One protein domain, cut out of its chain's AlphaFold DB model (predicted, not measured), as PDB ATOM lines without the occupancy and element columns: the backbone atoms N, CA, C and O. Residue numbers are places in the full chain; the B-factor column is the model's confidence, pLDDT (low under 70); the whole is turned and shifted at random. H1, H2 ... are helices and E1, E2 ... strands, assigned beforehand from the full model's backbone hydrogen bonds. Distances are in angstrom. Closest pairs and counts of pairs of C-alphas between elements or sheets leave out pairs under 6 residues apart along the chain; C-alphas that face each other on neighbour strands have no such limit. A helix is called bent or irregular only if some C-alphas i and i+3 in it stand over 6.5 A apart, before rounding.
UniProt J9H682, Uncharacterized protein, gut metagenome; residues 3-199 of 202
ATOM      1  N   ALA A   3     183.096  86.892 207.706       52.94
ATOM      2  CA  ALA A   3     182.067  86.755 208.748       52.94
ATOM      3  C   ALA A   3     180.719  87.446 208.426       52.94
ATOM      4  O   ALA A   3     179.734  87.221 209.122       52.94
ATOM      5  N   LEU A   4     180.667  88.289 207.384       61.19
ATOM      6  CA  LEU A   4     179.457  88.976 206.908       61.19
ATOM      7  C   LEU A   4     179.043  88.523 205.499       61.19
ATOM      8  O   LEU A   4     178.213  89.177 204.867       61.19
ATOM      9  N   ASN A   5     179.621  87.425 204.997       64.31
ATOM     10  CA  ASN A   5     179.383  86.915 203.645       64.31
ATOM     11  C   ASN A   5     179.780  87.909 202.527       64.31
ATOM     12  O   ASN A   5     179.218  87.878 201.430       64.31
ATOM     13  N   GLY A   6     180.720  88.816 202.822       63.66
ATOM     14  CA  GLY A   6     181.260  89.782 201.868       63.66
ATOM     15  C   GLY A   6     182.361  89.192 200.991       63.66
ATOM     16  O   GLY A   6     183.031  88.241 201.384       63.66
ATOM     17  N   GLU A   7     182.551  89.772 199.811       77.38
ATOM     18  CA  GLU A   7     183.573  89.379 198.842       77.38
ATOM     19  C   GLU A   7     184.751  90.348 198.896       77.38
ATOM     20  O   GLU A   7     184.566  91.564 198.821       77.38
ATOM     21  N   VAL A   8     185.960  89.809 199.048       78.69
ATOM     22  CA  VAL A   8     187.197  90.587 198.945       78.69
ATOM     23  C   VAL A   8     187.770  90.358 197.555       78.69
ATOM     24  O   VAL A   8     188.167  89.247 197.215       78.69
ATOM     25  N   ILE A   9     187.797  91.414 196.752       78.88
ATOM     26  CA  ILE A   9     188.379  91.422 195.415       78.88
ATOM     27  C   ILE A   9     189.811  91.929 195.566       78.88
ATOM     28  O   ILE A   9     190.049  93.134 195.643       78.88
ATOM     29  N   SER A  10     190.759  90.994 195.657       77.00
ATOM     30  CA  SER A  10     192.188  91.314 195.683       77.00
ATOM     31  C   SER A  10     192.695  91.534 194.262       77.00
ATOM     32  O   SER A  10     192.724  90.606 193.445       77.00
ATOM     33  N   ILE A  11     193.066  92.778 193.974       75.06
ATOM     34  CA  ILE A  11     193.647  93.201 192.707       75.06
ATOM     35  C   ILE A  11     195.151  93.329 192.925       75.06
ATOM     36  O   ILE A  11     195.613  94.183 193.682       75.06
ATOM     37  N   SER A  12     195.922  92.481 192.253       72.00
ATOM     38  CA  SER A  12     197.379  92.550 192.274       72.00
ATOM     39  C   SER A  12     197.939  92.317 190.875       72.00
ATOM     40  O   SER A  12     197.255  91.815 189.982       72.00
ATOM     41  N   ALA A  13     199.197  92.705 190.664       65.31
ATOM     42  CA  ALA A  13     199.869  92.486 189.381       65.31
ATOM     43  C   ALA A  13     200.086  90.989 189.070       65.31
ATOM     44  O   ALA A  13     200.303  90.617 187.920       65.31
ATOM     45  N   THR A  14     200.044  90.133 190.095       63.47
ATOM     46  CA  THR A  14     200.329  88.695 190.008       63.47
ATOM     47  C   THR A  14     199.100  87.816 190.219       63.47
ATOM     48  O   THR A  14     199.177  86.610 189.973       63.47
ATOM     49  N   SER A  15     197.975  88.371 190.680       64.12
ATOM     50  CA  SER A  15     196.764  87.589 190.895       64.12
ATOM     51  C   SER A  15     196.091  87.243 189.571       64.12
ATOM     52  O   SER A  15     196.171  87.956 188.574       64.12
ATOM     53  N   HIS A  16     195.362  86.131 189.583       66.31
ATOM     54  CA  HIS A  16     194.466  85.761 188.493       66.31
ATOM     55  C   HIS A  16     193.181  86.598 188.487       66.31
ATOM     56  O   HIS A  16     192.268  86.276 187.739       66.31
ATOM     57  N   THR A  17     193.067  87.624 189.335       72.12
ATOM     58  CA  THR A  17     191.900  88.504 189.404       72.12
ATOM     59  C   THR A  17     192.008  89.574 188.332       72.12
ATOM     60  O   THR A  17     192.959  90.349 188.295       72.12
ATOM     61  N   HIS A  18     190.990  89.657 187.490       75.25
ATOM     62  CA  HIS A  18     190.907  90.616 186.406       75.25
ATOM     63  C   HIS A  18     189.645  91.453 186.557       75.25
ATOM     64  O   HIS A  18     188.567  90.929 186.853       75.25
ATOM     65  N   LEU A  19     189.787  92.758 186.337       77.38
ATOM     66  CA  LEU A  19     188.673  93.694 186.275       77.38
ATOM     67  C   LEU A  19     188.804  94.503 184.991       77.38
ATOM     68  O   LEU A  19     189.810  95.175 184.782       77.38
ATOM     69  N   ASN A  20     187.811  94.400 184.115       82.75
ATOM     70  CA  ASN A  20     187.856  95.074 182.828       82.75
ATOM     71  C   ASN A  20     187.655  96.581 183.021       82.75
ATOM     72  O   ASN A  20     186.586  97.013 183.443       82.75
ATOM     73  N   ALA A  21     188.646  97.394 182.650       80.44
ATOM     74  CA  ALA A  21     188.514  98.853 182.697       80.44
ATOM     75  C   ALA A  21     187.397  99.380 181.777       80.44
ATOM     76  O   ALA A  21     186.814 100.429 182.033       80.44
ATOM     77  N   LEU A  22     187.085  98.652 180.702       82.75
ATOM     78  CA  LEU A  22     186.025  98.996 179.757       82.75
ATOM     79  C   LEU A  22     184.657  98.411 180.138       82.75
ATOM     80  O   LEU A  22     183.722  98.479 179.339       82.75
ATOM     81  N   ASP A  23     184.498  97.874 181.349       79.50
ATOM     82  CA  ASP A  23     183.197  97.372 181.783       79.50
ATOM     83  C   ASP A  23     182.154  98.504 181.819       79.50
ATOM     84  O   ASP A  23     182.425  99.597 182.323       79.50
ATOM     85  N   MET A  24     180.987  98.283 181.215       75.38
ATOM     86  CA  MET A  24     179.931  99.295 181.112       75.38
ATOM     87  C   MET A  24     178.562  98.627 180.985       75.38
ATOM     88  O   MET A  24     178.351  97.759 180.135       75.38
ATOM     89  N   ASP A  25     177.605  99.075 181.792       68.00
ATOM     90  CA  ASP A  25     176.201  98.662 181.708       68.00
ATOM     91  C   ASP A  25     175.381  99.689 180.906       68.00
ATOM     92  O   ASP A  25     175.693 100.877 180.887       68.00
ATOM     93  N   SER A  26     174.270  99.250 180.314       64.50
ATOM     94  CA  SER A  26     173.208 100.117 179.776       64.50
ATOM     95  C   SER A  26     172.761 101.235 180.728       64.50
ATOM     96  O   SER A  26     172.236 102.260 180.299       64.50
ATOM     97  N   ALA A  27     172.927 101.019 182.036       60.28
ATOM     98  CA  ALA A  27     172.560 101.963 183.070       60.28
ATOM     99  C   ALA A  27     173.579 103.078 183.319       60.28
ATOM    100  O   ALA A  27     173.229 104.025 184.023       60.28
ATOM    101  N   TYR A  28     174.787 102.963 182.775       62.94
ATOM    102  CA  TYR A  28     175.871 103.924 182.938       62.94
ATOM    103  C   TYR A  28     175.467 105.305 182.395       62.94
ATOM    104  O   TYR A  28     174.757 105.384 181.399       62.94
ATOM    105  N   GLY A  29     175.862 106.398 183.050       56.34
ATOM    106  CA  GLY A  29     175.572 107.744 182.542       56.34
ATOM    107  C   GLY A  29     174.400 108.520 183.142       56.34
ATOM    108  O   GLY A  29     174.177 109.626 182.680       56.34
ATOM    109  N   ASN A  30     173.651 108.001 184.126       55.66
ATOM    110  CA  ASN A  30     172.552 108.703 184.832       55.66
ATOM    111  C   ASN A  30     171.740 109.703 183.955       55.66
ATOM    112  O   ASN A  30     171.843 110.917 184.116       55.66
ATOM    113  N   ASP A  31     170.989 109.182 182.976       54.81
ATOM    114  CA  ASP A  31     170.213 109.915 181.946       54.81
ATOM    115  C   ASP A  31     171.014 110.638 180.838       54.81
ATOM    116  O   ASP A  31     170.432 111.137 179.870       54.81
ATOM    117  N   LYS A  32     172.350 110.637 180.896       59.91
ATOM    118  CA  LYS A  32     173.250 110.988 179.783       59.91
ATOM    119  C   LYS A  32     173.615 109.759 178.954       59.91
ATOM    120  O   LYS A  32     173.383 108.620 179.343       59.91
ATOM    121  N   ASN A  33     174.214 109.998 177.785       70.69
ATOM    122  CA  ASN A  33     174.700 108.928 176.921       70.69
ATOM    123  C   ASN A  33     175.866 108.179 177.613       70.69
ATOM    124  O   ASN A  33     176.910 108.807 177.818       70.69
ATOM    125  N   PRO A  34     175.728 106.869 177.916       75.81
ATOM    126  CA  PRO A  34     176.763 106.042 178.549       75.81
ATOM    127  C   PRO A  34     178.141 106.179 177.893       75.81
ATOM    128  O   PRO A  34     179.174 106.192 178.558       75.81
ATOM    129  N   LEU A  35     178.149 106.334 176.566       81.44
ATOM    130  CA  LEU A  35     179.367 106.435 175.778       81.44
ATOM    131  C   LEU A  35     180.185 107.690 176.110       81.44
ATOM    132  O   LEU A  35     181.409 107.632 176.072       81.44
ATOM    133  N   ILE A  36     179.527 108.805 176.446       80.88
ATOM    134  CA  ILE A  36     180.207 110.072 176.752       80.88
ATOM    135  C   ILE A  36     181.002 109.933 178.047       80.88
ATOM    136  O   ILE A  36     182.197 110.208 178.063       80.88
ATOM    137  N   GLU A  37     180.370 109.447 179.117       78.38
ATOM    138  CA  GLU A  37     181.060 109.270 180.402       78.38
ATOM    139  C   GLU A  37     182.184 108.238 180.301       78.38
ATOM    140  O   GLU A  37     183.232 108.389 180.932       78.38
ATOM    141  N   LYS A  38     182.003 107.215 179.457       83.56
ATOM    142  CA  LYS A  38     183.032 106.199 179.251       83.56
ATOM    143  C   LYS A  38     184.199 106.730 178.426       83.56
ATOM    144  O   LYS A  38     185.344 106.391 178.711       83.56
ATOM    145  N   SER A  39     183.931 107.602 177.457       85.62
ATOM    146  CA  SER A  39     184.972 108.335 176.735       85.62
ATOM    147  C   SER A  39     185.776 109.228 177.688       85.62
ATOM    148  O   SER A  39     187.001 109.143 177.709       85.62
ATOM    149  N   GLU A  40     185.119 109.984 178.577       83.00
ATOM    150  CA  GLU A  40     185.796 110.786 179.615       83.00
ATOM    151  C   GLU A  40     186.673 109.932 180.546       83.00
ATOM    152  O   GLU A  40     187.795 110.325 180.884       83.00
ATOM    153  N   PHE A  41     186.190 108.747 180.936       84.12
ATOM    154  CA  PHE A  41     186.963 107.783 181.717       84.12
ATOM    155  C   PHE A  41     188.215 107.311 180.964       84.12
ATOM    156  O   PHE A  41     189.312 107.339 181.519       84.12
ATOM    157  N   ILE A  42     188.074 106.911 179.697       86.50
ATOM    158  CA  ILE A  42     189.194 106.438 178.869       86.50
ATOM    159  C   ILE A  42     190.210 107.555 178.642       86.50
ATOM    160  O   ILE A  42     191.409 107.314 178.750       86.50
ATOM    161  N   LEU A  43     189.757 108.781 178.376       86.94
ATOM    162  CA  LEU A  43     190.637 109.943 178.259       86.94
ATOM    163  C   LEU A  43     191.453 110.136 179.537       86.94
ATOM    164  O   LEU A  43     192.673 110.244 179.473       86.94
ATOM    165  N   SER A  44     190.788 110.090 180.692       82.56
ATOM    166  CA  SER A  44     191.438 110.226 181.998       82.56
ATOM    167  C   SER A  44     192.439 109.097 182.257       82.56
ATOM    168  O   SER A  44     193.523 109.333 182.787       82.56
ATOM    169  N   LEU A  45     192.107 107.870 181.847       83.94
ATOM    170  CA  LEU A  45     192.989 106.708 181.919       83.94
ATOM    171  C   LEU A  45     194.248 106.927 181.072       83.94
ATOM    172  O   LEU A  45     195.354 106.763 181.579       83.94
ATOM    173  N   PHE A  46     194.106 107.352 179.816       84.25
ATOM    174  CA  PHE A  46     195.249 107.612 178.935       84.25
ATOM    175  C   PHE A  46     196.088 108.814 179.383       84.25
ATOM    176  O   PHE A  46     197.309 108.756 179.260       84.25
ATOM    177  N   GLU A  47     195.486 109.852 179.967       83.69
ATOM    178  CA  GLU A  47     196.232 110.947 180.608       83.69
ATOM    179  C   GLU A  47     197.125 110.431 181.749       83.69
ATOM    180  O   GLU A  47     198.249 110.901 181.908       83.69
ATOM    181  N   GLN A  48     196.681 109.424 182.511       78.00
ATOM    182  CA  GLN A  48     197.540 108.791 183.520       78.00
ATOM    183  C   GLN A  48     198.645 107.928 182.897       78.00
ATOM    184  O   GLN A  48     199.766 107.924 183.403       78.00
ATOM    185  N   LEU A  49     198.350 107.204 181.810       77.88
ATOM    186  CA  LEU A  49     199.316 106.304 181.167       77.88
ATOM    187  C   LEU A  49     200.438 107.046 180.431       77.88
ATOM    188  O   LEU A  49     201.589 106.620 180.481       77.88
ATOM    189  N   VAL A  50     200.115 108.146 179.749       74.19
ATOM    190  CA  VAL A  50     201.081 108.947 178.971       74.19
ATOM    191  C   VAL A  50     201.947 109.837 179.887       74.19
ATOM    192  O   VAL A  50     202.990 110.343 179.474       74.19
ATOM    193  N   GLY A  51     201.581 109.954 181.169       64.94
ATOM    194  CA  GLY A  51     202.234 110.816 182.153       64.94
ATOM    195  C   GLY A  51     201.665 112.236 182.127       64.94
ATOM    196  O   GLY A  51     200.919 112.591 181.225       64.94
ATOM    197  N   ALA A  52     202.020 113.060 183.119       54.31
ATOM    198  CA  ALA A  52     201.454 114.393 183.403       54.31
ATOM    199  C   ALA A  52     201.646 115.484 182.310       54.31
ATOM    200  O   ALA A  52     201.634 116.679 182.608       54.31
ATOM    201  N   GLY A  53     201.838 115.097 181.049       56.66
ATOM    202  CA  GLY A  53     201.634 115.921 179.868       56.66
ATOM    203  C   GLY A  53     200.251 115.637 179.289       56.66
ATOM    204  O   GLY A  53     199.971 114.531 178.841       56.66
ATOM    205  N   ASN A  54     199.383 116.646 179.315       68.00
ATOM    206  CA  ASN A  54     198.030 116.574 178.768       68.00
ATOM    207  C   ASN A  54     198.021 115.956 177.362       68.00
ATOM    208  O   ASN A  54     198.769 116.411 176.493       68.00
ATOM    209  N   LEU A  55     197.115 115.001 177.127       82.00
ATOM    210  CA  LEU A  55     196.804 114.532 175.778       82.00
ATOM    211  C   LEU A  55     196.517 115.739 174.875       82.00
ATOM    212  O   LEU A  55     195.724 116.625 175.220       82.00
ATOM    213  N   SER A  56     197.143 115.774 173.706       87.31
ATOM    214  CA  SER A  56     196.867 116.780 172.690       87.31
ATOM    215  C   SER A  56     195.416 116.680 172.210       87.31
ATOM    216  O   SER A  56     194.782 115.625 172.269       87.31
ATOM    217  N   ALA A  57     194.872 117.772 171.668       87.25
ATOM    218  CA  ALA A  57     193.510 117.772 171.123       87.25
ATOM    219  C   ALA A  57     193.298 116.683 170.050       87.25
ATOM    220  O   ALA A  57     192.207 116.126 169.937       87.25
ATOM    221  N   LYS A  58     194.355 116.349 169.296       89.62
ATOM    222  CA  LYS A  58     194.339 115.266 168.309       89.62
ATOM    223  C   LYS A  58     194.208 113.899 168.974       89.62
ATOM    224  O   LYS A  58     193.327 113.136 168.600       89.62
ATOM    225  N   GLU A  59     195.029 113.617 169.984       89.88
ATOM    226  CA  GLU A  59     194.971 112.362 170.745       89.88
ATOM    227  C   GLU A  59     193.614 112.185 171.429       89.88
ATOM    228  O   GLU A  59     193.024 111.110 171.342       89.88
ATOM    229  N   LYS A  60     193.064 113.255 172.019       89.69
ATOM    230  CA  LYS A  60     191.714 113.236 172.605       89.69
ATOM    231  C   LYS A  60     190.650 112.887 171.563       89.69
ATOM    232  O   LYS A  60     189.814 112.023 171.809       89.69
ATOM    233  N   SER A  61     190.708 113.507 170.382       91.19
ATOM    234  CA  SER A  61     189.773 113.210 169.290       91.19
ATOM    235  C   SER A  61     189.910 111.778 168.762       91.19
ATOM    236  O   SER A  61     188.905 111.173 168.388       91.19
ATOM    237  N   ILE A  62     191.129 111.238 168.715       91.81
ATOM    238  CA  ILE A  62     191.388 109.858 168.289       91.81
ATOM    239  C   ILE A  62     190.827 108.873 169.317       91.81
ATOM    240  O   ILE A  62     190.155 107.918 168.929       91.81
ATOM    241  N   LEU A  63     191.062 109.105 170.611       91.12
ATOM    242  CA  LEU A  63     190.560 108.251 171.690       91.12
ATOM    243  C   LEU A  63     189.035 108.241 171.754       91.12
ATOM    244  O   LEU A  63     188.451 107.167 171.886       91.12
ATOM    245  N   ASP A  64     188.391 109.398 171.600       90.62
ATOM    246  CA  ASP A  64     186.930 109.496 171.564       90.62
ATOM    247  C   ASP A  64     186.343 108.701 170.384       90.62
ATOM    248  O   ASP A  64     185.460 107.857 170.562       90.62
ATOM    249  N   ARG A  65     186.924 108.863 169.184       91.38
ATOM    250  CA  ARG A  65     186.541 108.099 167.986       91.38
ATOM    251  C   ARG A  65     186.729 106.594 168.182       91.38
ATOM    252  O   ARG A  65     185.800 105.828 167.934       91.38
ATOM    253  N   CYS A  66     187.899 106.174 168.664       92.56
ATOM    254  CA  CYS A  66     188.190 104.761 168.908       92.56
ATOM    255  C   CYS A  66     187.236 104.177 169.954       92.56
ATOM    256  O   CYS A  66     186.727 103.079 169.764       92.56
ATOM    257  N   THR A  67     186.931 104.921 171.017       90.88
ATOM    258  CA  THR A  67     185.955 104.516 172.036       90.88
ATOM    259  C   THR A  67     184.583 104.273 171.410       90.88
ATOM    260  O   THR A  67     183.993 103.208 171.601       90.88
ATOM    261  N   ALA A  68     184.090 105.216 170.604       89.75
ATOM    262  CA  ALA A  68     182.815 105.070 169.908       89.75
ATOM    263  C   ALA A  68     182.784 103.851 168.973       89.75
ATOM    264  O   ALA A  68     181.774 103.147 168.912       89.75
ATOM    265  N   ASP A  69     183.882 103.581 168.265       91.00
ATOM    266  CA  ASP A  69     183.996 102.433 167.366       91.00
ATOM    267  C   ASP A  69     184.020 101.099 168.129       91.00
ATOM    268  O   ASP A  69     183.292 100.178 167.754       91.00
ATOM    269  N   VAL A  70     184.777 101.011 169.228       91.00
ATOM    270  CA  VAL A  70     184.862  99.822 170.093       91.00
ATOM    271  C   VAL A  70     183.500  99.466 170.698       91.00
ATOM    272  O   VAL A  70     183.101  98.302 170.707       91.00
ATOM    273  N   TYR A  71     182.754 100.461 171.180       87.19
ATOM    274  CA  TYR A  71     181.445 100.236 171.799       87.19
ATOM    275  C   TYR A  71     180.293 100.120 170.797       87.19
ATOM    276  O   TYR A  71     179.179  99.768 171.194       87.19
ATOM    277  N   ARG A  72     180.516 100.385 169.502       87.50
ATOM    278  CA  ARG A  72     179.452 100.404 168.485       87.50
ATOM    279  C   ARG A  72     178.674  99.092 168.434       87.50
ATOM    280  O   ARG A  72     177.446  99.121 168.361       87.50
ATOM    281  N   GLU A  73     179.369  97.958 168.442       84.69
ATOM    282  CA  GLU A  73     178.734  96.636 168.392       84.69
ATOM    283  C   GLU A  73     177.979  96.330 169.690       84.69
ATOM    284  O   GLU A  73     176.810  95.940 169.649       84.69
ATOM    285  N   TYR A  74     178.598  96.632 170.833       84.69
ATOM    286  CA  TYR A  74     177.997  96.445 172.150       84.69
ATOM    287  C   TYR A  74     176.700  97.239 172.326       84.69
ATOM    288  O   TYR A  74     175.669  96.674 172.695       84.69
ATOM    289  N   ILE A  75     176.696  98.518 171.948       84.06
ATOM    290  CA  ILE A  75     175.501  99.368 172.007       84.06
ATOM    291  C   ILE A  75     174.437  98.887 171.010       84.06
ATOM    292  O   ILE A  75     173.258  98.811 171.358       84.06
ATOM    293  N   ARG A  76     174.825  98.506 169.782       84.81
ATOM    294  CA  ARG A  76     173.890  97.985 168.765       84.81
ATOM    295  C   ARG A  76     173.208  96.687 169.182       84.81
ATOM    296  O   ARG A  76     172.057  96.476 168.816       84.81
ATOM    297  N   SER A  77     173.896  95.844 169.947       83.19
ATOM    298  CA  SER A  77     173.326  94.614 170.504       83.19
ATOM    299  C   SER A  77     172.330  94.859 171.646       83.19
ATOM    300  O   SER A  77     171.748  93.909 172.166       83.19
ATOM    301  N   GLY A  78     172.146  96.114 172.073       80.81
ATOM    302  CA  GLY A  78     171.373  96.439 173.265       80.81
ATOM    303  C   GLY A  78     172.080  96.019 174.554       80.81
ATOM    304  O   GLY A  78     171.403  95.604 175.491       80.81
ATOM    305  N   TYR A  79     173.415  96.130 174.606       81.00
ATOM    306  CA  TYR A  79     174.246  95.765 175.764       81.00
ATOM    307  C   TYR A  79     174.192  94.263 176.108       81.00
ATOM    308  O   TYR A  79     174.284  93.880 177.272       81.00
ATOM    309  N   GLN A  80     174.005  93.407 175.097       76.38
ATOM    310  CA  GLN A  80     173.908  91.948 175.260       76.38
ATOM    311  C   GLN A  80     175.116  91.191 174.708       76.38
ATOM    312  O   GLN A  80     175.362  90.055 175.115       76.38
ATOM    313  N   SER A  81     175.853  91.786 173.766       80.62
ATOM    314  CA  SER A  81     177.094  91.207 173.260       80.62
ATOM    315  C   SER A  81     178.210  91.319 174.295       80.62
ATOM    316  O   SER A  81     178.063  91.913 175.361       80.62
ATOM    317  N   GLU A  82     179.358  90.739 173.970       80.50
ATOM    318  CA  GLU A  82     180.534  90.832 174.818       80.50
ATOM    319  C   GLU A  82     180.965  92.292 175.024       80.50
ATOM    320  O   GLU A  82     181.025  93.072 174.071       80.50
ATOM    321  N   VAL A  83     181.245  92.651 176.280       84.75
ATOM    322  CA  VAL A  83     181.748  93.979 176.637       84.75
ATOM    323  C   VAL A  83     183.179  94.110 176.115       84.75
ATOM    324  O   VAL A  83     183.989  93.211 176.366       84.75
ATOM    325  N   PRO A  84     183.521  95.202 175.415       87.81
ATOM    326  CA  PRO A  84     184.866  95.380 174.894       87.81
ATOM    327  C   PRO A  84     185.905  95.504 176.009       87.81
ATOM    328  O   PRO A  84     185.590  95.856 177.143       87.81
ATOM    329  N   THR A  85     187.165  95.246 175.669       88.94
ATOM    330  CA  THR A  85     188.317  95.319 176.580       88.94
ATOM    331  C   THR A  85     189.333  96.363 176.121       88.94
ATOM    332  O   THR A  85     189.317  96.799 174.968       88.94
ATOM    333  N   LEU A  86     190.286  96.741 176.983       86.81
ATOM    334  CA  LEU A  86     191.383  97.632 176.567       86.81
ATOM    335  C   LEU A  86     192.183  97.067 175.381       86.81
ATOM    336  O   LEU A  86     192.722  97.835 174.588       86.81
ATOM    337  N   LYS A  87     192.218  95.738 175.200       87.38
ATOM    338  CA  LYS A  87     192.829  95.112 174.017       87.38
ATOM    339  C   LYS A  87     192.084  95.459 172.732       87.38
ATOM    340  O   LYS A  87     192.719  95.642 171.697       87.38
ATOM    341  N   ASP A  88     190.762  95.576 172.786       90.38
ATOM    342  CA  ASP A  88     189.952  95.970 171.632       90.38
ATOM    343  C   ASP A  88     190.163  97.446 171.294       90.38
ATOM    344  O   ASP A  88     190.328  97.789 170.125       90.38
ATOM    345  N   LEU A  89     190.285  98.299 172.316       89.94
ATOM    346  CA  LEU A  89     190.673  99.698 172.136       89.94
ATOM    347  C   LEU A  89     192.076  99.841 171.538       89.94
ATOM    348  O   LEU A  89     192.252 100.592 170.584       89.94
ATOM    349  N   TYR A  90     193.053  99.072 172.022       90.12
ATOM    350  CA  TYR A  90     194.399  99.034 171.447       90.12
ATOM    351  C   TYR A  90     194.377  98.615 169.972       90.12
ATOM    352  O   TYR A  90     195.026  99.242 169.136       90.12
ATOM    353  N   ARG A  91     193.587  97.594 169.613       90.44
ATOM    354  CA  ARG A  91     193.416  97.192 168.208       90.44
ATOM    355  C   ARG A  91     192.823  98.323 167.370       90.44
ATOM    356  O   ARG A  91     193.323  98.565 166.279       90.44
ATOM    357  N   GLN A  92     191.806  99.027 167.872       92.19
ATOM    358  CA  GLN A  92     191.220 100.167 167.159       92.19
ATOM    359  C   GLN A  92     192.207 101.324 166.989       92.19
ATOM    360  O   GLN A  92     192.244 101.912 165.910       92.19
ATOM    361  N   LEU A  93     193.048 101.600 167.993       91.00
ATOM    362  CA  LEU A  93     194.128 102.588 167.900       91.00
ATOM    363  C   LEU A  93     195.151 102.214 166.820       91.00
ATOM    364  O   LEU A  93     195.540 103.062 166.023       91.00
ATOM    365  N   MET A  94     195.534 100.939 166.731       90.38
ATOM    366  CA  MET A  94     196.480 100.452 165.718       90.38
ATOM    367  C   MET A  94     195.935 100.497 164.282       90.38
ATOM    368  O   MET A  94     196.719 100.507 163.334       90.38
ATOM    369  N   LEU A  95     194.609 100.520 164.107       92.06
ATOM    370  CA  LEU A  95     193.962 100.673 162.798       92.06
ATOM    371  C   LEU A  95     193.913 102.129 162.318       92.06
ATOM    372  O   LEU A  95     193.641 102.370 161.140       92.06
ATOM    373  N   GLN A  96     194.158 103.097 163.203       91.88
ATOM    374  CA  GLN A  96     194.128 104.507 162.838       91.88
ATOM    375  C   GLN A  96     195.354 104.876 161.977       91.88
ATOM    376  O   GLN A  96     196.473 104.442 162.268       91.88
ATOM    377  N   PRO A  97     195.175 105.671 160.906       89.88
ATOM    378  CA  PRO A  97     196.281 106.097 160.051       89.88
ATOM    379  C   PRO A  97     197.209 107.130 160.711       89.88
ATOM    380  O   PRO A  97     198.344 107.284 160.263       89.88
ATOM    381  N   GLU A  98     196.739 107.848 161.734       93.12
ATOM    382  CA  GLU A  98     197.471 108.928 162.399       93.12
ATOM    383  C   GLU A  98     198.667 108.423 163.229       93.12
ATOM    384  O   GLU A  98     198.599 107.401 163.915       93.12
ATOM    385  N   GLU A  99     199.773 109.171 163.211       89.25
ATOM    386  CA  GLU A  99     200.977 108.841 163.987       89.25
ATOM    387  C   GLU A  99     200.726 108.976 165.494       89.25
ATOM    388  O   GLU A  99     201.183 108.147 166.281       89.25
ATOM    389  N   GLU A 100     199.911 109.957 165.888       89.44
ATOM    390  CA  GLU A 100     199.482 110.169 167.268       89.44
ATOM    391  C   GLU A 100     198.787 108.920 167.845       89.44
ATOM    392  O   GLU A 100     199.019 108.549 168.995       89.44
ATOM    393  N   ALA A 101     198.001 108.201 167.034       89.56
ATOM    394  CA  ALA A 101     197.344 106.966 167.465       89.56
ATOM    395  C   ALA A 101     198.345 105.841 167.767       89.56
ATOM    396  O   ALA A 101     198.165 105.083 168.723       89.56
ATOM    397  N   ARG A 102     199.433 105.757 166.990       88.62
ATOM    398  CA  ARG A 102     200.525 104.803 167.236       88.62
ATOM    399  C   ARG A 102     201.291 105.151 168.507       88.62
ATOM    400  O   ARG A 102     201.650 104.246 169.256       88.62
ATOM    401  N   GLY A 103     201.491 106.444 168.773       87.75
ATOM    402  CA  GLY A 103     202.063 106.930 170.030       87.75
ATOM    403  C   GLY A 103     201.235 106.505 171.245       87.75
ATOM    404  O   GLY A 103     201.778 105.955 172.203       87.75
ATOM    405  N   LEU A 104     199.909 106.662 171.179       88.00
ATOM    406  CA  LEU A 104     198.988 106.203 172.227       88.00
ATOM    407  C   LEU A 104     199.004 104.680 172.403       88.00
ATOM    408  O   LEU A 104     199.007 104.184 173.533       88.00
ATOM    409  N   ALA A 105     199.025 103.926 171.301       88.31
ATOM    410  CA  ALA A 105     199.106 102.470 171.346       88.31
ATOM    411  C   ALA A 105     200.404 102.007 172.029       88.31
ATOM    412  O   ALA A 105     200.352 101.183 172.938       88.31
ATOM    413  N   LEU A 106     201.550 102.590 171.669       87.19
ATOM    414  CA  LEU A 106     202.841 102.260 172.276       87.19
ATOM    415  C   LEU A 106     202.873 102.588 173.777       87.19
ATOM    416  O   LEU A 106     203.262 101.747 174.584       87.19
ATOM    417  N   SER A 107     202.404 103.776 174.169       83.56
ATOM    418  CA  SER A 107     202.367 104.197 175.579       83.56
ATOM    419  C   SER A 107     201.447 103.327 176.441       83.56
ATOM    420  O   SER A 107     201.700 103.129 177.628       83.56
ATOM    421  N   SER A 108     200.386 102.773 175.852       84.38
ATOM    422  CA  SER A 108     199.448 101.884 176.547       84.38
ATOM    423  C   SER A 108     199.838 100.401 176.488       84.38
ATOM    424  O   SER A 108     199.275  99.588 177.220       84.38
ATOM    425  N   GLU A 109     200.837 100.027 175.681       85.50
ATOM    426  CA  GLU A 109     201.196  98.631 175.422       85.50
ATOM    427  C   GLU A 109     201.595  97.874 176.694       85.50
ATOM    428  O   GLU A 109     201.119  96.758 176.908       85.50
ATOM    429  N   LEU A 110     202.383  98.494 177.581       82.50
ATOM    430  CA  LEU A 110     202.825  97.897 178.851       82.50
ATOM    431  C   LEU A 110     201.648  97.428 179.728       82.50
ATOM    432  O   LEU A 110     201.732  96.383 180.379       82.50
ATOM    433  N   PHE A 111     200.551  98.187 179.705       79.50
ATOM    434  CA  PHE A 111     199.354  97.984 180.522       79.50
ATOM    435  C   PHE A 111     198.272  97.160 179.818       79.50
ATOM    436  O   PHE A 111     197.302  96.749 180.452       79.50
ATOM    437  N   ILE A 112     198.403  96.924 178.508       81.38
ATOM    438  CA  ILE A 112     197.395  96.210 177.709       81.38
ATOM    439  C   ILE A 112     197.893  94.836 177.260       81.38
ATOM    440  O   ILE A 112     197.210  93.828 177.460       81.38
ATOM    441  N   ASN A 113     199.087  94.784 176.670       79.69
ATOM    442  CA  ASN A 113     199.707  93.559 176.158       79.69
ATOM    443  C   ASN A 113     200.968  93.162 176.936       79.69
ATOM    444  O   ASN A 113     201.397  92.015 176.846       79.69
ATOM    445  N   GLY A 114     201.545  94.091 177.696       77.00
ATOM    446  CA  GLY A 114     202.744  93.878 178.489       77.00
ATOM    447  C   GLY A 114     202.494  93.163 179.816       77.00
ATOM    448  O   GLY A 114     201.477  92.499 180.033       77.00
ATOM    449  N   SER A 115     203.466  93.309 180.716       74.88
ATOM    450  CA  SER A 115     203.499  92.651 182.023       74.88
ATOM    451  C   SER A 115     202.453  93.167 183.014       74.88
ATOM    452  O   SER A 115     202.209  92.499 184.012       74.88
ATOM    453  N   LEU A 116     201.835  94.325 182.756       75.94
ATOM    454  CA  LEU A 116     200.902  94.997 183.668       75.94
ATOM    455  C   LEU A 116     199.448  94.940 183.159       75.94
ATOM    456  O   LEU A 116     198.671  95.872 183.349       75.94
ATOM    457  N   ASN A 117     199.072  93.846 182.490       77.50
ATOM    458  CA  ASN A 117     197.803  93.720 181.760       77.50
ATOM    459  C   ASN A 117     196.561  93.343 182.591       77.50
ATOM    460  O   ASN A 117     195.533  92.969 182.020       77.50
ATOM    461  N   THR A 118     196.625  93.461 183.921       78.62
ATOM    462  CA  THR A 118     195.568  93.030 184.854       78.62
ATOM    463  C   THR A 118     194.189  93.614 184.520       78.62
ATOM    464  O   THR A 118     193.185  92.915 184.658       78.62
ATOM    465  N   PHE A 119     194.136  94.857 184.023       79.56
ATOM    466  CA  PHE A 119     192.890  95.572 183.702       79.56
ATOM    467  C   PHE A 119     192.442  95.475 182.239       79.56
ATOM    468  O   PHE A 119     191.382  95.982 181.865       79.56
ATOM    469  N   ALA A 120     193.250  94.836 181.393       78.31
ATOM    470  CA  ALA A 120     192.979  94.668 179.968       78.31
ATOM    471  C   ALA A 120     192.276  93.343 179.642       78.31
ATOM    472  O   ALA A 120     192.064  93.013 178.473       78.31
ATOM    473  N   GLN A 121     191.947  92.564 180.670       78.31
ATOM    474  CA  GLN A 121     191.254  91.288 180.562       78.31
ATOM    475  C   GLN A 121     189.800  91.418 181.019       78.31
ATOM    476  O   GLN A 121     189.407  92.400 181.644       78.31
ATOM    477  N   LYS A 122     188.988  90.411 180.694       76.81
ATOM    478  CA  LYS A 122     187.588  90.356 181.122       76.81
ATOM    479  C   LYS A 122     187.491  90.272 182.641       76.81
ATOM    480  O   LYS A 122     188.279  89.563 183.266       76.81
ATOM    481  N   THR A 123     186.476  90.923 183.205       78.31
ATOM    482  CA  THR A 123     186.157  90.801 184.628       78.31
ATOM    483  C   THR A 123     185.859  89.342 184.967       78.31
ATOM    484  O   THR A 123     184.978  88.737 184.355       78.31
ATOM    485  N   ASN A 124     186.579  88.766 185.931       77.06
ATOM    486  CA  ASN A 124     186.390  87.372 186.357       77.06
ATOM    487  C   ASN A 124     186.032  87.219 187.845       77.06
ATOM    488  O   ASN A 124     185.999  86.104 188.363       77.06
ATOM    489  N   VAL A 125     185.734  88.333 188.511       72.44
ATOM    490  CA  VAL A 125     185.315  88.398 189.916       72.44
ATOM    491  C   VAL A 125     183.831  88.696 190.047       72.44
ATOM    492  O   VAL A 125     183.221  89.316 189.171       72.44
ATOM    493  N   ASN A 126     183.226  88.264 191.153       67.31
ATOM    494  CA  ASN A 126     181.810  88.475 191.387       67.31
ATOM    495  C   ASN A 126     181.564  89.858 192.018       67.31
ATOM    496  O   ASN A 126     181.385  90.055 193.217       67.31
ATOM    497  N   THR A 127     181.425  90.853 191.149       67.19
ATOM    498  CA  THR A 127     181.073  92.234 191.518       67.19
ATOM    499  C   THR A 127     179.607  92.409 191.952       67.19
ATOM    500  O   THR A 127     179.138  93.529 192.170       67.19
ATOM    501  N   LYS A 128     178.832  91.320 192.089       68.25
ATOM    502  CA  LYS A 128     177.405  91.373 192.444       68.25
ATOM    503  C   LYS A 128     177.123  91.103 193.918       68.25
ATOM    504  O   LYS A 128     175.956  91.228 194.311       68.25
ATOM    505  N   ASN A 129     178.130  90.797 194.740       70.88
ATOM    506  CA  ASN A 129     177.919  90.548 196.166       70.88
ATOM    507  C   ASN A 129     177.410  91.806 196.916       70.88
ATOM    508  O   ASN A 129     177.549  92.945 196.459       70.88
ATOM    509  N   ARG A 130     176.725  91.612 198.051       68.69
ATOM    510  CA  ARG A 130     176.137  92.691 198.866       68.69
ATOM    511  C   ARG A 130     177.209  93.560 199.522       68.69
ATOM    512  O   ARG A 130     177.003  94.760 199.661       68.69
ATOM    513  N   ILE A 131     178.306  92.947 199.948       75.12
ATOM    514  CA  ILE A 131     179.448  93.619 200.563       75.12
ATOM    515  C   ILE A 131     180.652  93.267 199.703       75.12
ATOM    516  O   ILE A 131     180.935  92.085 199.520       75.12
ATOM    517  N   ILE A 132     181.313  94.281 199.156       80.25
ATOM    518  CA  ILE A 132     182.485  94.131 198.296       80.25
ATOM    519  C   ILE A 132     183.592  94.994 198.885       80.25
ATOM    520  O   ILE A 132     183.357  96.160 199.204       80.25
ATOM    521  N   ALA A 133     184.776  94.416 199.040       79.31
ATOM    522  CA  ALA A 133     185.980  95.114 199.457       79.31
ATOM    523  C   ALA A 133     187.028  94.978 198.356       79.31
ATOM    524  O   ALA A 133     187.431  93.861 198.040       79.31
ATOM    525  N   TYR A 134     187.452  96.096 197.779       80.00
ATOM    526  CA  TYR A 134     188.546  96.111 196.817       80.00
ATOM    527  C   TYR A 134     189.862  96.290 197.567       80.00
ATOM    528  O   TYR A 134     190.031  97.268 198.289       80.00
ATOM    529  N   ASP A 135     190.769  95.333 197.412       80.75
ATOM    530  CA  ASP A 135     192.109  95.389 197.986       80.75
ATOM    531  C   ASP A 135     193.125  95.611 196.870       80.75
ATOM    532  O   ASP A 135     193.301  94.758 196.002       80.75
ATOM    533  N   ILE A 136     193.764  96.778 196.898       77.00
ATOM    534  CA  ILE A 136     194.674  97.270 195.858       77.00
ATOM    535  C   ILE A 136     196.128  97.385 196.333       77.00
ATOM    536  O   ILE A 136     196.976  97.920 195.622       77.00
ATOM    537  N   ARG A 137     196.437  96.902 197.543       77.06
ATOM    538  CA  ARG A 137     197.748  97.103 198.186       77.06
ATOM    539  C   ARG A 137     198.903  96.471 197.407       77.06
ATOM    540  O   ARG A 137     200.023  96.969 197.452       77.06
ATOM    541  N   GLU A 138     198.627  95.398 196.669       76.12
ATOM    542  CA  GLU A 138     199.621  94.617 195.923       76.12
ATOM    543  C   GLU A 138     199.639  94.914 194.408       76.12
ATOM    544  O   GLU A 138     200.223  94.164 193.625       76.12
ATOM    545  N   LEU A 139     199.015  96.010 193.959       75.81
ATOM    546  CA  LEU A 139     199.080  96.441 192.552       75.81
ATOM    547  C   LEU A 139     200.472  96.942 192.144       75.81
ATOM    548  O   LEU A 139     200.877  96.767 190.997       75.81
ATOM    549  N   GLY A 140     201.210  97.538 193.085       75.00
ATOM    550  CA  GLY A 140     202.469  98.233 192.821       75.00
ATOM    551  C   GLY A 140     202.263  99.676 192.344       75.00
ATOM    552  O   GLY A 140     201.216 100.034 191.807       75.00
ATOM    553  N   GLU A 141     203.272 100.527 192.543       77.12
ATOM    554  CA  GLU A 141     203.160 101.983 192.343       77.12
ATOM    555  C   GLU A 141     202.772 102.387 190.912       77.12
ATOM    556  O   GLU A 141     202.002 103.324 190.725       77.12
ATOM    557  N   GLN A 142     203.254 101.657 189.900       74.75
ATOM    558  CA  GLN A 142     202.971 101.959 188.490       74.75
ATOM    559  C   GLN A 142     201.523 101.655 188.091       74.75
ATOM    560  O   GLN A 142     200.965 102.333 187.232       74.75
ATOM    561  N   LEU A 143     200.908 100.642 188.706       76.50
ATOM    562  CA  LEU A 143     199.528 100.244 188.426       76.50
ATOM    563  C   LEU A 143     198.515 100.883 189.369       76.50
ATOM    564  O   LEU A 143     197.322 100.857 189.075       76.50
ATOM    565  N   MET A 144     198.965 101.462 190.479       78.62
ATOM    566  CA  MET A 144     198.098 102.074 191.480       78.62
ATOM    567  C   MET A 144     197.137 103.122 190.885       78.62
ATOM    568  O   MET A 144     195.942 103.005 191.152       78.62
ATOM    569  N   PRO A 145     197.561 104.072 190.019       77.00
ATOM    570  CA  PRO A 145     196.633 105.032 189.411       77.00
ATOM    571  C   PRO A 145     195.535 104.363 188.581       77.00
ATOM    572  O   PRO A 145     194.360 104.720 188.676       77.00
ATOM    573  N   LEU A 146     195.913 103.354 187.797       78.12
ATOM    574  CA  LEU A 146     194.993 102.611 186.946       78.12
ATOM    575  C   LEU A 146     194.019 101.778 187.787       78.12
ATOM    576  O   LEU A 146     192.812 101.815 187.556       78.12
ATOM    577  N   GLY A 147     194.528 101.081 188.802       79.69
ATOM    578  CA  GLY A 147     193.715 100.284 189.709       79.69
ATOM    579  C   GLY A 147     192.730 101.109 190.516       79.69
ATOM    580  O   GLY A 147     191.589 100.679 190.676       79.69
ATOM    581  N   MET A 148     193.115 102.314 190.937       79.62
ATOM    582  CA  MET A 148     192.194 103.263 191.561       79.62
ATOM    583  C   MET A 148     191.061 103.650 190.613       79.62
ATOM    584  O   MET A 148     189.898 103.493 190.975       79.62
ATOM    585  N   LEU A 149     191.376 104.101 189.393       77.50
ATOM    586  CA  LEU A 149     190.363 104.514 188.415       77.50
ATOM    587  C   LEU A 149     189.387 103.379 188.084       77.50
ATOM    588  O   LEU A 149     188.176 103.581 188.100       77.50
ATOM    589  N   VAL A 150     189.907 102.181 187.832       79.31
ATOM    590  CA  VAL A 150     189.106 101.010 187.458       79.31
ATOM    591  C   VAL A 150     188.245 100.513 188.625       79.31
ATOM    592  O   VAL A 150     187.073 100.178 188.444       79.31
ATOM    593  N   THR A 151     188.787 100.524 189.846       80.00
ATOM    594  CA  THR A 151     188.030 100.193 191.063       80.00
ATOM    595  C   THR A 151     186.892 101.182 191.287       80.00
ATOM    596  O   THR A 151     185.762 100.778 191.564       80.00
ATOM    597  N   LEU A 152     187.171 102.476 191.134       77.81
ATOM    598  CA  LEU A 152     186.173 103.527 191.278       77.81
ATOM    599  C   LEU A 152     185.065 103.395 190.242       77.81
ATOM    600  O   LEU A 152     183.900 103.353 190.625       77.81
ATOM    601  N   ASP A 153     185.412 103.218 188.967       77.25
ATOM    602  CA  ASP A 153     184.435 102.981 187.900       77.25
ATOM    603  C   ASP A 153     183.542 101.763 188.201       77.25
ATOM    604  O   ASP A 153     182.323 101.811 188.029       77.25
ATOM    605  N   SER A 154     184.110 100.687 188.755       78.00
ATOM    606  CA  SER A 154     183.338  99.516 189.187       78.00
ATOM    607  C   SER A 154     182.382  99.819 190.351       78.00
ATOM    608  O   SER A 154     181.212  99.414 190.330       78.00
ATOM    609  N   ILE A 155     182.839 100.571 191.359       78.50
ATOM    610  CA  ILE A 155     181.988 101.042 192.465       78.50
ATOM    611  C   ILE A 155     180.850 101.915 191.917       78.50
ATOM    612  O   ILE A 155     179.707 101.770 192.350       78.50
ATOM    613  N   PHE A 156     181.115 102.769 190.931       74.88
ATOM    614  CA  PHE A 156     180.113 103.663 190.344       74.88
ATOM    615  C   PHE A 156     179.061 102.915 189.547       74.88
ATOM    616  O   PHE A 156     177.868 103.107 189.787       74.88
ATOM    617  N   ASN A 157     179.488 101.984 188.696       73.81
ATOM    618  CA  ASN A 157     178.595 101.046 188.023       73.81
ATOM    619  C   ASN A 157     177.629 100.390 189.027       73.81
ATOM    620  O   ASN A 157     176.417 100.321 188.798       73.81
ATOM    621  N   ARG A 158     178.136  99.982 190.197       76.56
ATOM    622  CA  ARG A 158     177.325  99.383 191.263       76.56
ATOM    623  C   ARG A 158     176.358 100.368 191.921       76.56
ATOM    624  O   ARG A 158     175.202 100.003 192.152       76.56
ATOM    625  N   VAL A 159     176.805 101.584 192.231       76.38
ATOM    626  CA  VAL A 159     175.967 102.640 192.825       76.38
ATOM    627  C   VAL A 159     174.796 102.962 191.904       76.38
ATOM    628  O   VAL A 159     173.654 102.926 192.355       76.38
ATOM    629  N   ILE A 160     175.056 103.163 190.610       72.19
ATOM    630  CA  ILE A 160     174.033 103.475 189.604       72.19
ATOM    631  C   ILE A 160     173.017 102.329 189.484       72.19
ATOM    632  O   ILE A 160     171.803 102.549 189.528       72.19
ATOM    633  N   GLN A 161     173.490 101.081 189.399       74.75
ATOM    634  CA  GLN A 161     172.614  99.905 189.348       74.75
ATOM    635  C   GLN A 161     171.724  99.768 190.592       74.75
ATOM    636  O   GLN A 161     170.578  99.322 190.486       74.75
ATOM    637  N   ASN A 162     172.245 100.095 191.775       76.44
ATOM    638  CA  ASN A 162     171.493 100.036 193.025       76.44
ATOM    639  C   ASN A 162     170.509 101.200 193.154       76.44
ATOM    640  O   ASN A 162     169.369 100.965 193.554       76.44
ATOM    641  N   TRP A 163     170.900 102.406 192.746       74.50
ATOM    642  CA  TRP A 163     170.035 103.584 192.726       74.50
ATOM    643  C   TRP A 163     168.794 103.353 191.857       74.50
ATOM    644  O   TRP A 163     167.676 103.524 192.339       74.50
ATOM    645  N   LYS A 164     168.952 102.790 190.648       70.75
ATOM    646  CA  LYS A 164     167.814 102.386 189.792       70.75
ATOM    647  C   LYS A 164     166.878 101.363 190.443       70.75
ATOM    648  O   LYS A 164     165.710 101.270 190.084       70.75
ATOM    649  N   LYS A 165     167.386 100.571 191.389       79.19
ATOM    650  CA  LYS A 165     166.613  99.585 192.161       79.19
ATOM    651  C   LYS A 165     166.073 100.157 193.478       79.19
ATOM    652  O   LYS A 165     165.543  99.385 194.276       79.19
ATOM    653  N   GLY A 166     166.248 101.456 193.736       77.75
ATOM    654  CA  GLY A 166     165.865 102.112 194.988       77.75
ATOM    655  C   GLY A 166     166.683 101.657 196.201       77.75
ATOM    656  O   GLY A 166     166.187 101.686 197.324       77.75
ATOM    657  N   LYS A 167     167.912 101.167 195.995       79.12
ATOM    658  CA  LYS A 167     168.786 100.651 197.058       79.12
ATOM    659  C   LYS A 167     169.907 101.634 197.368       79.12
ATOM    660  O   LYS A 167     170.696 101.982 196.493       79.12
ATOM    661  N   THR A 168     170.041 101.999 198.638       78.44
ATOM    662  CA  THR A 168     171.164 102.806 199.127       78.44
ATOM    663  C   THR A 168     172.456 101.987 199.134       78.44
ATOM    664  O   THR A 168     172.492 100.877 199.671       78.44
ATOM    665  N   THR A 169     173.526 102.542 198.560       76.75
ATOM    666  CA  THR A 169     174.873 101.949 198.576       76.75
ATOM    667  C   THR A 169     175.761 102.757 199.512       76.75
ATOM    668  O   THR A 169     175.884 103.965 199.345       76.75
ATOM    669  N   TRP A 170     176.380 102.093 200.485       79.38
ATOM    670  CA  TRP A 170     177.335 102.714 201.402       79.38
ATOM    671  C   TRP A 170     178.750 102.458 200.895       79.38
ATOM    672  O   TRP A 170     179.114 101.305 200.658       79.38
ATOM    673  N   ILE A 171     179.531 103.523 200.726       80.12
ATOM    674  CA  ILE A 171     180.917 103.460 200.258       80.12
ATOM    675  C   ILE A 171     181.815 103.884 201.413       80.12
ATOM    676  O   ILE A 171     181.628 104.956 201.987       80.12
ATOM    677  N   PHE A 172     182.794 103.046 201.737       79.62
ATOM    678  CA  PHE A 172     183.829 103.339 202.720       79.62
ATOM    679  C   PHE A 172     185.174 103.331 201.999       79.62
ATOM    680  O   PHE A 172     185.498 102.353 201.331       79.62
ATOM    681  N   ALA A 173     185.930 104.419 202.121       78.06
ATOM    682  CA  ALA A 173     187.268 104.555 201.561       78.06
ATOM    683  C   ALA A 173     188.212 104.993 202.684       78.06
ATOM    684  O   ALA A 173     188.015 106.050 203.281       78.06
ATOM    685  N   ASP A 174     189.201 104.162 202.992       74.00
ATOM    686  CA  ASP A 174     190.224 104.429 204.004       74.00
ATOM    687  C   ASP A 174     191.251 105.459 203.507       74.00
ATOM    688  O   ASP A 174     191.590 106.399 204.224       74.00
ATOM    689  N   GLU A 175     191.658 105.361 202.243       74.56
ATOM    690  CA  GLU A 175     192.595 106.276 201.587       74.56
ATOM    691  C   GLU A 175     191.875 107.313 200.713       74.56
ATOM    692  O   GLU A 175     192.228 107.561 199.559       74.56
ATOM    693  N   PHE A 176     190.853 107.968 201.273       72.94
ATOM    694  CA  PHE A 176     190.016 108.932 200.545       72.94
ATOM    695  C   PHE A 176     190.823 110.068 199.879       72.94
ATOM    696  O   PHE A 176     190.441 110.580 198.830       72.94
ATOM    697  N   TYR A 177     191.979 110.438 200.439       71.94
ATOM    698  CA  TYR A 177     192.858 111.466 199.872       71.94
ATOM    699  C   TYR A 177     193.429 111.094 198.491       71.94
ATOM    700  O   TYR A 177     193.715 111.989 197.695       71.94
ATOM    701  N   LEU A 178     193.569 109.799 198.175       67.38
ATOM    702  CA  LEU A 178     194.026 109.345 196.858       67.38
ATOM    703  C   LEU A 178     193.023 109.682 195.756       67.38
ATOM    704  O   LEU A 178     193.413 109.892 194.613       67.38
ATOM    705  N   LEU A 179     191.744 109.817 196.100       66.62
ATOM    706  CA  LEU A 179     190.683 110.161 195.156       66.62
ATOM    707  C   LEU A 179     190.831 111.592 194.632       66.62
ATOM    708  O   LEU A 179     190.499 111.864 193.486       66.62
ATOM    709  N   PHE A 180     191.392 112.500 195.434       68.94
ATOM    710  CA  PHE A 180     191.654 113.877 195.009       68.94
ATOM    711  C   PHE A 180     192.917 114.028 194.163       68.94
ATOM    712  O   PHE A 180     193.133 115.089 193.582       68.94
ATOM    713  N   ARG A 181     193.752 112.987 194.067       65.75
ATOM    714  CA  ARG A 181     194.907 113.009 193.160       65.75
ATOM    715  C   ARG A 181     194.497 112.927 191.692       65.75
ATOM    716  O   ARG A 181     195.294 113.288 190.833       65.75
ATOM    717  N   TYR A 182     193.271 112.489 191.412       66.69
ATOM    718  CA  TYR A 182     192.775 112.283 190.059       66.69
ATOM    719  C   TYR A 182     191.554 113.161 189.814       66.69
ATOM    720  O   TYR A 182     190.522 113.000 190.466       66.69
ATOM    721  N   GLN A 183     191.653 114.063 188.840       66.69
ATOM    722  CA  GLN A 183     190.588 115.016 188.526       66.69
ATOM    723  C   GLN A 183     189.265 114.309 188.188       66.69
ATOM    724  O   GLN A 183     188.232 114.669 188.742       66.69
ATOM    725  N   TYR A 184     189.309 113.221 187.410       67.69
ATOM    726  CA  TYR A 184     188.132 112.391 187.128       67.69
ATOM    727  C   TYR A 184     187.451 111.869 188.401       67.69
ATOM    728  O   TYR A 184     186.229 111.917 188.525       67.69
ATOM    729  N   SER A 185     188.243 111.398 189.369       65.38
ATOM    730  CA  SER A 185     187.726 110.864 190.635       65.38
ATOM    731  C   SER A 185     187.128 111.976 191.502       65.38
ATOM    732  O   SER A 185     186.043 111.805 192.055       65.38
ATOM    733  N   ALA A 186     187.774 113.143 191.569       68.06
ATOM    734  CA  ALA A 186     187.264 114.307 192.292       68.06
ATOM    735  C   ALA A 186     185.955 114.850 191.685       68.06
ATOM    736  O   ALA A 186     184.960 115.007 192.401       68.06
ATOM    737  N   ASP A 187     185.925 115.062 190.366       66.44
ATOM    738  CA  ASP A 187     184.741 115.518 189.626       66.44
ATOM    739  C   ASP A 187     183.595 114.507 189.743       66.44
ATOM    740  O   ASP A 187     182.414 114.867 189.792       66.44
ATOM    741  N   PHE A 188     183.925 113.219 189.835       64.88
ATOM    742  CA  PHE A 188     182.950 112.176 190.089       64.88
ATOM    743  C   PHE A 188     182.325 112.277 191.491       64.88
ATOM    744  O   PHE A 188     181.097 112.275 191.617       64.88
ATOM    745  N   PHE A 189     183.124 112.371 192.561       65.50
ATOM    746  CA  PHE A 189     182.578 112.464 193.925       65.50
ATOM    747  C   PHE A 189     181.740 113.728 194.108       65.50
ATOM    748  O   PHE A 189     180.704 113.703 194.780       65.50
ATOM    749  N   TYR A 190     182.135 114.818 193.453       65.19
ATOM    750  CA  TYR A 190     181.344 116.038 193.402       65.19
ATOM    751  C   TYR A 190     179.962 115.817 192.755       65.19
ATOM    752  O   TYR A 190     178.953 116.309 193.263       65.19
ATOM    753  N   ARG A 191     179.876 115.024 191.676       61.88
ATOM    754  CA  ARG A 191     178.594 114.641 191.053       61.88
ATOM    755  C   ARG A 191     177.742 113.761 191.976       61.88
ATOM    756  O   ARG A 191     176.589 114.095 192.238       61.88
ATOM    757  N   SER A 192     178.322 112.700 192.535       55.91
ATOM    758  CA  SER A 192     177.600 111.745 193.398       55.91
ATOM    759  C   SER A 192     177.071 112.366 194.692       55.91
ATOM    760  O   SER A 192     175.978 112.033 195.155       55.91
ATOM    761  N   THR A 193     177.825 113.293 195.288       57.25
ATOM    762  CA  THR A 193     177.377 114.024 196.482       57.25
ATOM    763  C   THR A 193     176.223 114.972 196.159       57.25
ATOM    764  O   THR A 193     175.262 115.009 196.920       57.25
ATOM    765  N   ARG A 194     176.232 115.661 195.007       53.81
ATOM    766  CA  ARG A 194     175.083 116.467 194.548       53.81
ATOM    767  C   ARG A 194     173.823 115.636 194.316       53.81
ATOM    768  O   ARG A 194     172.736 116.073 194.678       53.81
ATOM    769  N   GLU A 195     173.958 114.450 193.737       49.53
ATOM    770  CA  GLU A 195     172.817 113.556 193.509       49.53
ATOM    771  C   GLU A 195     172.261 112.984 194.819       49.53
ATOM    772  O   GLU A 195     171.048 112.888 194.975       49.53
ATOM    773  N   SER A 196     173.132 112.709 195.796       44.62
ATOM    774  CA  SER A 196     172.727 112.293 197.147       44.62
ATOM    775  C   SER A 196     172.018 113.417 197.920       44.62
ATOM    776  O   SER A 196     171.068 113.156 198.658       44.62
ATOM    777  N   VAL A 197     172.437 114.674 197.726       36.03
ATOM    778  CA  VAL A 197     171.803 115.856 198.340       36.03
ATOM    779  C   VAL A 197     170.416 116.125 197.746       36.03
ATOM    780  O   VAL A 197     169.497 116.435 198.495       36.03
ATOM    781  N   ASN A 198     170.204 115.891 196.446       30.64
ATOM    782  CA  ASN A 198     168.872 116.014 195.833       30.64
ATOM    783  C   ASN A 198     167.853 114.960 196.319       30.64
ATOM    784  O   ASN A 198     166.663 115.107 196.060       30.64
ATOM    785  N   THR A 199     168.291 113.913 197.025       33.81
ATOM    786  CA  THR A 199     167.410 112.923 197.674       33.81
ATOM    787  C   THR A 199     167.162 113.176 199.166       33.81
ATOM    788  O   THR A 199     166.451 112.391 199.786       33.81
TER     789      THR A 199
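What this domain is: This is residues 3 to 199 of the 202 residues of an uncharacterized protein of gut metagenome (UniProt J9H682). A small ribbon of two parallel strands, E1 and E2, lies beside the long helix H5 in one part of the domain, with H6 and H7 near a different side of H5. H1 meets H5 over a part of its length and leads into the other part, where H1, H2, H3 and H4 make a cluster of helices packed on one another. The printed part has 197 residues, mostly helix, with seven named helices and two named strands in the order E1, H1, H2, H3, H4, E2, H5, H6, H7. It is compact, with a radius of gyration of the C-alphas of 16.5 A and spans of 51 by 36 by 31 A.

Where its parts are: E1 is residues 7 to 10, beginning at C-alpha 7 (183.573, 89.379, 198.842), and E2 is residues 132 to 135. H5 is residues 144 to 163, 28.1 A long. H1 is residues 34 to 50, 24.5 A, and H2 is residues 57 to 76, 28.0 A, with a kink of 32 degrees near residue 70. H3 is residues 86 to 94 and H4 residues 99 to 112. H2 and H4 are irregular: C-alphas 70 and 73 are 7.1 A apart, as are C-alphas 107 and 110. H6 is residues 176 to 179; H7 is residues 183 to 197, 21.2 A, ending at C-alpha 197 (171.803, 115.856, 198.340).

How they stand to each other: E1 and E2 are parallel neighbours at 19 degrees; N 9 and O 133 are 2.8 A apart and N 133 and O 7 are 2.9 A apart, within hydrogen-bond range. E1, H1 to H4 and E2 form a strand-helix-strand unit, two parallel neighbour strands with helices between. The closest C-alphas of E2 and H5, Tyr 134 and Thr 151, are 7.1 A apart. H5 touches H1 with residues 145 to 149 alone, at a shallow tilt of 14 degrees, opposite ways; the closest C-alphas, Leu 45 and Leu 146, are 6.8 A apart. H1 and H2 are a helical hairpin, Ser 39 and Asp 64 closest at 5.6 A between C-alphas. H3 and H4 are another, with C-alphas 93 and 101 closest at 5.4 A. H2 touches H3 at a steep tilt of 57 degrees, with C-alphas 66 and 92 closest at 5.8 A. H7 is close to H5 but not clearly touching, with C-alphas 149 and 185 closest at 7.2 A. H6 and H7 are close but not clearly touching, with C-alphas 179 and 185 closest at 5.4 A. In H1, H3, H5 and H7 every O i to N i+4 pair is within hydrogen-bond range, in H2 14 of 16 and in H4 8 of 10; H6 is too short for such a pair.

The domain as a whole: The C-alphas farthest apart, Ala 3 and Pro 97, are 54.3 A apart. The printed part has no cut. The links E1 to H1, H4 to E2 and H5 to H6 are long. The mean pLDDT of the printed part is 76.7; 46 residues are under 70, among them residues 178 to 199.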